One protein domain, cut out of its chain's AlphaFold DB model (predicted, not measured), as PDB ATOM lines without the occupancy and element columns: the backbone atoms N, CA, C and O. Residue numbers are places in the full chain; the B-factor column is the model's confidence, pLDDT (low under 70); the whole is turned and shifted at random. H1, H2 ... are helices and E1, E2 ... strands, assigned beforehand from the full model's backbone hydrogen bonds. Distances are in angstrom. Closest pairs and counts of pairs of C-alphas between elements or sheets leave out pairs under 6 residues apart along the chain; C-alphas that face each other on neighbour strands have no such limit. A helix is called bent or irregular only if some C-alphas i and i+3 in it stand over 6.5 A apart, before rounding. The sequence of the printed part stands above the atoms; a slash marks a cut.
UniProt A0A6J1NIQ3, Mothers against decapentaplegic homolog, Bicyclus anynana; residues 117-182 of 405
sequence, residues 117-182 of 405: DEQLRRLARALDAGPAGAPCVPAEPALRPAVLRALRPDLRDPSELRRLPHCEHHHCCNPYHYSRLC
ATOM      1  N   ASP A 117     295.841 665.815 433.071       81.38
ATOM      2  CA  ASP A 117     295.434 666.812 432.063       81.38
ATOM      3  C   ASP A 117     296.621 667.512 431.389       81.38
ATOM      4  O   ASP A 117     296.607 667.780 430.187       81.38
ATOM      5  N   GLU A 118     297.677 667.791 432.151       83.88
ATOM      6  CA  GLU A 118     298.898 668.404 431.630       83.88
ATOM      7  C   GLU A 118     299.629 667.491 430.635       83.88
ATOM      8  O   GLU A 118     300.085 667.939 429.582       83.88
ATOM      9  N   GLN A 119     299.686 666.188 430.917       82.31
ATOM     10  CA  GLN A 119     300.289 665.210 430.017       82.31
ATOM     11  C   GLN A 119     299.472 665.076 428.727       82.31
ATOM     12  O   GLN A 119     300.046 665.003 427.639       82.31
ATOM     13  N   LEU A 120     298.140 665.111 428.830       84.44
ATOM     14  CA  LEU A 120     297.253 665.086 427.670       84.44
ATOM     15  C   LEU A 120     297.429 666.336 426.793       84.44
ATOM     16  O   LEU A 120     297.503 666.218 425.572       84.44
ATOM     17  N   ARG A 121     297.570 667.526 427.398       87.94
ATOM     18  CA  ARG A 121     297.854 668.774 426.664       87.94
ATOM     19  C   ARG A 121     299.194 668.720 425.937       87.94
ATOM     20  O   ARG A 121     299.271 669.149 424.787       87.94
ATOM     21  N   ARG A 122     300.243 668.193 426.576       87.94
ATOM     22  CA  ARG A 122     301.561 668.018 425.939       87.94
ATOM     23  C   ARG A 122     301.501 667.042 424.772       87.94
ATOM     24  O   ARG A 122     302.059 667.330 423.719       87.94
ATOM     25  N   LEU A 123     300.793 665.927 424.945       87.38
ATOM     26  CA  LEU A 123     300.582 664.951 423.883       87.38
ATOM     27  C   LEU A 123     299.811 665.557 422.707       87.38
ATOM     28  O   LEU A 123     300.253 665.412 421.576       87.38
ATOM     29  N   ALA A 124     298.721 666.286 422.963       87.81
ATOM     30  CA  ALA A 124     297.952 666.963 421.918       87.81
ATOM     31  C   ALA A 124     298.822 667.943 421.116       87.81
ATOM     32  O   ALA A 124     298.898 667.831 419.899       87.81
ATOM     33  N   ARG A 125     299.594 668.805 421.797       88.69
ATOM     34  CA  ARG A 125     300.536 669.723 421.130       88.69
ATOM     35  C   ARG A 125     301.570 668.990 420.276       88.69
ATOM     36  O   ARG A 125     301.929 669.469 419.206       88.69
ATOM     37  N   ALA A 126     302.070 667.849 420.748       88.19
ATOM     38  CA  ALA A 126     303.022 667.045 419.991       88.19
ATOM     39  C   ALA A 126     302.381 666.379 418.762       88.19
ATOM     40  O   ALA A 126     303.044 666.254 417.734       88.19
ATOM     41  N   LEU A 127     301.109 665.980 418.851       87.56
ATOM     42  CA  LEU A 127     300.350 665.455 417.716       87.56
ATOM     43  C   LEU A 127     300.081 666.547 416.673       87.56
ATOM     44  O   LEU A 127     300.342 666.330 415.492       87.56
ATOM     45  N   ASP A 128     299.668 667.734 417.121       88.00
ATOM     46  CA  ASP A 128     299.408 668.891 416.257       88.00
ATOM     47  C   ASP A 128     300.679 669.377 415.537       88.00
ATOM     48  O   ASP A 128     300.625 669.807 414.387       88.00
ATOM     49  N   ALA A 129     301.847 669.270 416.184       85.50
ATOM     50  CA  ALA A 129     303.144 669.611 415.589       85.50
ATOM     51  C   ALA A 129     303.592 668.639 414.476       85.50
ATOM     52  O   ALA A 129     304.471 668.970 413.673       85.50
ATOM     53  N   GLY A 130     303.012 667.437 414.421       85.38
ATOM     54  CA  GLY A 130     303.294 666.448 413.388       85.38
ATOM     55  C   GLY A 130     304.719 665.860 413.411       85.38
ATOM     56  O   GLY A 130     305.559 666.177 414.255       85.38
ATOM     57  N   PRO A 131     305.060 664.996 412.440       81.56
ATOM     58  CA  PRO A 131     306.306 664.217 412.445       81.56
ATOM     59  C   PRO A 131     307.584 665.042 412.204       81.56
ATOM     60  O   PRO A 131     308.698 664.516 412.326       81.56
ATOM     61  N   ALA A 132     307.455 666.313 411.809       74.25
ATOM     62  CA  ALA A 132     308.577 667.170 411.439       74.25
ATOM     63  C   ALA A 132     309.193 667.929 412.625       74.25
ATOM     64  O   ALA A 132     310.397 668.181 412.594       74.25
ATOM     65  N   GLY A 133     308.396 668.248 413.650       68.06
ATOM     66  CA  GLY A 133     308.790 669.127 414.756       68.06
ATOM     67  C   GLY A 133     308.192 668.747 416.112       68.06
ATOM     68  O   GLY A 133     308.160 669.583 417.011       68.06
ATOM     69  N   ALA A 134     307.691 667.518 416.280       73.88
ATOM     70  CA  ALA A 134     307.052 667.133 417.532       73.88
ATOM     71  C   ALA A 134     308.064 667.003 418.694       73.88
ATOM     72  O   ALA A 134     308.983 666.173 418.615       73.88
ATOM     73  N   PRO A 135     307.882 667.759 419.796       84.12
ATOM     74  CA  PRO A 135     308.736 667.672 420.977       84.12
ATOM     75  C   PRO A 135     308.569 666.329 421.698       84.12
ATOM     76  O   PRO A 135     307.585 665.605 421.511       84.12
ATOM     77  N   CYS A 136     309.534 665.981 422.552       88.31
ATOM     78  CA  CYS A 136     309.384 664.825 423.434       88.31
ATOM     79  C   CYS A 136     308.214 665.052 424.398       88.31
ATOM     80  O   CYS A 136     308.022 666.152 424.917       88.31
ATOM     81  N   VAL A 137     307.464 663.986 424.676       89.31
ATOM     82  CA  VAL A 137     306.410 663.977 425.697       89.31
ATOM     83  C   VAL A 137     306.811 662.949 426.750       89.31
ATOM     84  O   VAL A 137     306.493 661.769 426.590       89.31
ATOM     85  N   PRO A 138     307.569 663.350 427.786       87.25
ATOM     86  CA  PRO A 138     307.929 662.456 428.876       87.25
ATOM     87  C   PRO A 138     306.667 661.985 429.597       87.25
ATOM     88  O   PRO A 138     305.777 662.780 429.899       87.25
ATOM     89  N   ALA A 139     306.591 660.687 429.849       81.62
ATOM     90  CA  ALA A 139     305.497 660.042 430.552       81.62
ATOM     91  C   ALA A 139     306.039 659.165 431.675       81.62
ATOM     92  O   ALA A 139     307.166 658.678 431.598       81.62
ATOM     93  N   GLU A 140     305.203 658.884 432.671       79.94
ATOM     94  CA  GLU A 140     305.494 657.815 433.622       79.94
ATOM     95  C   GLU A 140     305.682 656.476 432.881       79.94
ATOM     96  O   GLU A 140     304.906 656.168 431.959       79.94
ATOM     97  N   PRO A 141     306.659 655.634 433.275       77.88
ATOM     98  CA  PRO A 141     306.956 654.374 432.590       77.88
ATOM     99  C   PRO A 141     305.736 653.452 432.451       77.88
ATOM    100  O   PRO A 141     305.589 652.770 431.437       77.88
ATOM    101  N   ALA A 142     304.839 653.475 433.442       76.69
ATOM    102  CA  ALA A 142     303.608 652.687 433.463       76.69
ATOM    103  C   ALA A 142     302.559 653.158 432.435       76.69
ATOM    104  O   ALA A 142     301.770 652.353 431.942       76.69
ATOM    105  N   LEU A 143     302.554 654.447 432.081       75.25
ATOM    106  CA  LEU A 143     301.566 655.040 431.174       75.25
ATOM    107  C   LEU A 143     301.976 654.908 429.705       75.25
ATOM    108  O   LEU A 143     301.114 654.816 428.829       75.25
ATOM    109  N   ARG A 144     303.281 654.836 429.413       81.06
ATOM    110  CA  ARG A 144     303.808 654.769 428.041       81.06
ATOM    111  C   ARG A 144     303.190 653.635 427.197       81.06
ATOM    112  O   ARG A 144     302.700 653.938 426.109       81.06
ATOM    113  N   PRO A 145     303.131 652.361 427.645       79.69
ATOM    114  CA  PRO A 145     302.534 651.289 426.844       79.69
ATOM    115  C   PRO A 145     301.026 651.458 426.623       79.69
ATOM    116  O   PRO A 145     300.485 650.944 425.647       79.69
ATOM    117  N   ALA A 146     300.326 652.133 427.539       79.75
ATOM    118  CA  ALA A 146     298.901 652.414 427.392       79.75
ATOM    119  C   ALA A 146     298.662 653.509 426.341       79.75
ATOM    120  O   ALA A 146     297.832 653.322 425.456       79.75
ATOM    121  N   VAL A 147     299.443 654.594 426.384       81.06
ATOM    122  CA  VAL A 147     299.379 655.693 425.404       81.06
ATOM    123  C   VAL A 147     299.700 655.197 423.995       81.06
ATOM    124  O   VAL A 147     298.948 655.467 423.062       81.06
ATOM    125  N   LEU A 148     300.782 654.426 423.832       80.88
ATOM    126  CA  LEU A 148     301.192 653.931 422.515       80.88
ATOM    127  C   LEU A 148     300.157 652.975 421.907       80.88
ATOM    128  O   LEU A 148     299.867 653.091 420.721       80.88
ATOM    129  N   ARG A 149     299.549 652.089 422.709       82.44
ATOM    130  CA  ARG A 149     298.464 651.206 422.244       82.44
ATOM    131  C   ARG A 149     297.183 651.966 421.912       82.44
ATOM    132  O   ARG A 149     296.507 651.618 420.954       82.44
ATOM    133  N   ALA A 150     296.858 653.013 422.667       81.25
ATOM    134  CA  ALA A 150     295.694 653.848 422.377       81.25
ATOM    135  C   ALA A 150     295.833 654.599 421.041       81.25
ATOM    136  O   ALA A 150     294.858 654.737 420.311       81.25
ATOM    137  N   LEU A 151     297.043 655.061 420.713       81.50
ATOM    138  CA  LEU A 151     297.329 655.779 419.464       81.50
ATOM    139  C   LEU A 151     297.627 654.843 418.282       81.50
ATOM    140  O   LEU A 151     297.613 655.288 417.137       81.50
ATOM    141  N   ARG A 152     297.918 653.563 418.547       81.38
ATOM    142  CA  ARG A 152     298.173 652.519 417.545       81.38
ATOM    143  C   ARG A 152     297.431 651.232 417.922       81.38
ATOM    144  O   ARG A 152     298.043 650.334 418.501       81.38
ATOM    145  N   PRO A 153     296.130 651.130 417.599       74.94
ATOM    146  CA  PRO A 153     295.311 649.984 417.996       74.94
ATOM    147  C   PRO A 153     295.787 648.652 417.389       74.94
ATOM    148  O   PRO A 153     295.575 647.606 417.993       74.94
ATOM    149  N   ASP A 154     296.495 648.687 416.256       80.06
ATOM    150  CA  ASP A 154     297.035 647.495 415.578       80.06
ATOM    151  C   ASP A 154     298.339 646.952 416.196       80.06
ATOM    152  O   ASP A 154     298.936 646.002 415.674       80.06
ATOM    153  N   LEU A 155     298.827 647.579 417.271       81.44
ATOM    154  CA  LEU A 155     300.039 647.179 417.976       81.44
ATOM    155  C   LEU A 155     299.738 646.017 418.932       81.44
ATOM    156  O   LEU A 155     298.980 646.191 419.891       81.44
ATOM    157  N   ARG A 156     300.351 644.848 418.709       79.75
ATOM    158  CA  ARG A 156     300.133 643.671 419.566       79.75
ATOM    159  C   ARG A 156     301.042 643.733 420.789       79.75
ATOM    160  O   ARG A 156     300.561 643.565 421.909       79.75
ATOM    161  N   ASP A 157     302.317 644.057 420.574       81.69
ATOM    162  CA  ASP A 157     303.329 644.213 421.623       81.69
ATOM    163  C   ASP A 157     304.082 645.557 421.499       81.69
ATOM    164  O   ASP A 157     304.520 645.927 420.407       81.69
ATOM    165  N   PRO A 158     304.287 646.312 422.600       78.75
ATOM    166  CA  PRO A 158     305.244 647.417 422.647       78.75
ATOM    167  C   PRO A 158     306.650 647.103 422.107       78.75
ATOM    168  O   PRO A 158     307.330 648.037 421.678       78.75
ATOM    169  N   SER A 159     307.098 645.841 422.118       84.12
ATOM    170  CA  SER A 159     308.387 645.420 421.550       84.12
ATOM    171  C   SER A 159     308.468 645.563 420.028       84.12
ATOM    172  O   SER A 159     309.565 645.602 419.477       84.12
ATOM    173  N   GLU A 160     307.330 645.678 419.335       87.81
ATOM    174  CA  GLU A 160     307.280 645.948 417.895       87.81
ATOM    175  C   GLU A 160     307.680 647.390 417.551       87.81
ATOM    176  O   GLU A 160     307.740 647.746 416.376       87.81
ATOM    177  N   LEU A 161     307.915 648.255 418.542       90.38
ATOM    178  CA  LEU A 161     308.294 649.647 418.330       90.38
ATOM    179  C   LEU A 161     309.761 649.882 418.685       90.38
ATOM    180  O   LEU A 161     310.187 649.642 419.815       90.38
ATOM    181  N   ARG A 162     310.510 650.485 417.759       91.69
ATOM    182  CA  ARG A 162     311.807 651.105 418.056       91.69
ATOM    183  C   ARG A 162     311.656 652.609 418.192       91.69
ATOM    184  O   ARG A 162     310.909 653.250 417.451       91.69
ATOM    185  N   ARG A 163     312.368 653.175 419.164       91.94
ATOM    186  CA  ARG A 163     312.422 654.621 419.388       91.94
ATOM    187  C   ARG A 163     313.361 655.251 418.360       91.94
ATOM    188  O   ARG A 163     314.423 654.699 418.100       91.94
ATOM    189  N   LEU A 164     312.992 656.405 417.809       91.56
ATOM    190  CA  LEU A 164     313.862 657.148 416.902       91.56
ATOM    191  C   LEU A 164     315.150 657.595 417.626       91.56
ATOM    192  O   LEU A 164     315.073 657.995 418.793       91.56
ATOM    193  N   PRO A 165     316.303 657.630 416.931       88.88
ATOM    194  CA  PRO A 165     317.586 658.027 417.523       88.88
ATOM    195  C   PRO A 165     317.597 659.452 418.090       88.88
ATOM    196  O   PRO A 165     318.275 659.719 419.075       88.88
ATOM    197  N   HIS A 166     316.808 660.355 417.499       83.00
ATOM    198  CA  HIS A 166     316.705 661.763 417.905       83.00
ATOM    199  C   HIS A 166     315.883 661.983 419.188       83.00
ATOM    200  O   HIS A 166     315.751 663.110 419.653       83.00
ATOM    201  N   CYS A 167     315.271 660.936 419.752       88.38
ATOM    202  CA  CYS A 167     314.486 661.053 420.976       88.38
ATOM    203  C   CYS A 167     315.377 660.890 422.216       88.38
ATOM    204  O   CYS A 167     315.774 659.778 422.576       88.38
ATOM    205  N   GLU A 168     315.620 662.004 422.903       83.69
ATOM    206  CA  GLU A 168     316.490 662.087 424.086       83.69
ATOM    207  C   GLU A 168     315.850 661.524 425.369       83.69
ATOM    208  O   GLU A 168     316.533 661.278 426.359       83.69
ATOM    209  N   HIS A 169     314.534 661.286 425.376       86.75
ATOM    210  CA  HIS A 169     313.798 660.889 426.579       86.75
ATOM    211  C   HIS A 169     313.436 659.397 426.573       86.75
ATOM    212  O   HIS A 169     312.602 658.940 425.789       86.75
ATOM    213  N   HIS A 170     313.981 658.635 427.527       83.50
ATOM    214  CA  HIS A 170     313.745 657.186 427.666       83.50
ATOM    215  C   HIS A 170     312.267 656.794 427.841       83.50
ATOM    216  O   HIS A 170     311.838 655.724 427.392       83.50
ATOM    217  N   HIS A 171     311.479 657.666 428.470       85.94
ATOM    218  CA  HIS A 171     310.056 657.453 428.738       85.94
ATOM    219  C   HIS A 171     309.147 658.345 427.884       85.94
ATOM    220  O   HIS A 171     308.026 658.651 428.283       85.94
ATOM    221  N   CYS A 172     309.614 658.772 426.706       89.75
ATOM    222  CA  CYS A 172     308.764 659.488 425.762       89.75
ATOM    223  C   CYS A 172     307.550 658.630 425.360       89.75
ATOM    224  O   CYS A 172     307.685 657.432 425.121       89.75
ATOM    225  N   CYS A 173     306.362 659.227 425.267       88.31
ATOM    226  CA  CYS A 173     305.163 658.571 424.737       88.31
ATOM    227  C   CYS A 173     304.656 659.194 423.428       88.31
ATOM    228  O   CYS A 173     303.576 658.838 422.960       88.31
ATOM    229  N   ASN A 174     305.425 660.107 422.827       89.19
ATOM    230  CA  ASN A 174     305.081 660.708 421.544       89.19
ATOM    231  C   ASN A 174     305.134 659.640 420.431       89.19
ATOM    232  O   ASN A 174     306.213 659.104 420.173       89.19
ATOM    233  N   PRO A 175     304.024 659.342 419.729       87.00
ATOM    234  CA  PRO A 175     304.003 658.300 418.703       87.00
ATOM    235  C   PRO A 175     304.917 658.598 417.509       87.00
ATOM    236  O   PRO A 175     305.398 657.658 416.880       87.00
ATOM    237  N   TYR A 176     305.207 659.865 417.197       88.75
ATOM    238  CA  TYR A 176     306.133 660.222 416.114       88.75
ATOM    239  C   TYR A 176     307.598 659.925 416.450       88.75
ATOM    240  O   TYR A 176     308.449 659.954 415.564       88.75
ATOM    241  N   HIS A 177     307.907 659.615 417.712       91.19
ATOM    242  CA  HIS A 177     309.235 659.175 418.148       91.19
ATOM    243  C   HIS A 177     309.386 657.654 418.138       91.19
ATOM    244  O   HIS A 177     310.408 657.151 418.597       91.19
ATOM    245  N   TYR A 178     308.407 656.924 417.596       91.50
ATOM    246  CA  TYR A 178     308.448 655.471 417.473       91.50
ATOM    247  C   TYR A 178     308.149 655.008 416.050       91.50
ATOM    248  O   TYR A 178     307.111 655.347 415.472       91.50
ATOM    249  N   SER A 179     309.005 654.134 415.534       93.25
ATOM    250  CA  SER A 179     308.778 653.407 414.288       93.25
ATOM    251  C   SER A 179     308.463 651.948 414.575       93.25
ATOM    252  O   SER A 179     309.052 651.344 415.467       93.25
ATOM    253  N   ARG A 180     307.521 651.379 413.823       93.06
ATOM    254  CA  ARG A 180     307.193 649.953 413.923       93.06
ATOM    255  C   ARG A 180     308.263 649.118 413.228       93.06
ATOM    256  O   ARG A 180     308.770 649.526 412.189       93.06
ATOM    257  N   LEU A 181     308.619 647.967 413.770       92.56
ATOM    258  CA  LEU A 181     309.493 647.017 413.096       92.56
ATOM    259  C   LEU A 181     308.843 646.564 411.784       92.56
ATOM    260  O   LEU A 181     307.661 646.231 411.734       92.56
ATOM    261  N   CYS A 182     309.618 646.594 410.706       88.81
ATOM    262  CA  CYS A 182     309.233 646.027 409.429       88.81
ATOM    263  C   CYS A 182     309.298 644.508 409.567       88.81
ATOM    264  O   CYS A 182     310.382 643.925 409.577       88.81
TER     265      CYS A 182
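This is residues 117 to 182 of the 405 residues of the protein "Mothers against decapentaplegic homolog" of Bicyclus anynana (UniProt A0A6J1NIQ3). A small two-stranded hairpin, E1 with E2, sits at one end of the domain and the helix H1 at the other, with the short H2 at a corner beyond it; H3 lies to one side between these ends. The long link from E1 to E2, residues 164 to 177, has no named element and loops out from the hairpin and back to it, its C-alphas lying 3 to 13 A from the mean of all C-alphas. The printed part has 66 residues, with three named helices and two named strands in the order H1, H2, H3, E1, E2; the strands make one antiparallel sheet of order E1 - E2. The class is mixed, helices and strands, though under half of the residues are in named elements. The whole is compact, with a radius of gyration of the C-alphas of 11.0 A, and rounded, spanning 28 by 23 by 20 A.

Strand E1 is residues 161 to 163, 6.5 A from first to last C-alpha. Strand E2 is residues 178 to 181, 9.6 A long, and ends with C-alpha 181 at (309.493, 647.017, 413.096). Helix H3 is residues 144 to 151, 10.8 A long, with C-alpha 144 at (303.808, 654.769, 428.041). Helix H1, the longest, is residues 117 to 128, 16.4 A long, and begins with C-alpha 117 at (295.434, 666.812, 432.063). Helix H2 is residues 130 to 133, 6.3 A long.

E1 and E2 form a hairpin, antiparallel at 136 degrees between their directions. The C-alphas of Arg 163 and Tyr 178 face each other at 4.5 A, and those of Leu 161 and Arg 180 at 4.6 A. N 162 and O 179 are within hydrogen-bond range at 2.8 A, as are N 179 and O 162 at 2.8 A. H3 is apart from E2. H1 is apart from H3 and from both strands. H2 is apart from H3, E1 and E2. H1 and H2 meet only through their link. In H1 and H3, every O i to N i+4 pair is within hydrogen-bond range; H2 is too short for such a pair, and its one O i to N i+3 pair is not within range. H2 is neither bent nor irregular, but only just: C-alphas 130 and 133 are 6.3 A apart.

The two C-alphas farthest apart are those of Asp 117 and Cys 182, the first and last printed residues, at 33.7 A. The printed part has no cut. The link from H1 to H2 is tight, those from H2 to H3 and from H3 to E1 are short, and that from E1 to E2 is long, with 14 residues. The mean pLDDT of the printed part is 84.6; Gly 133 is under 70.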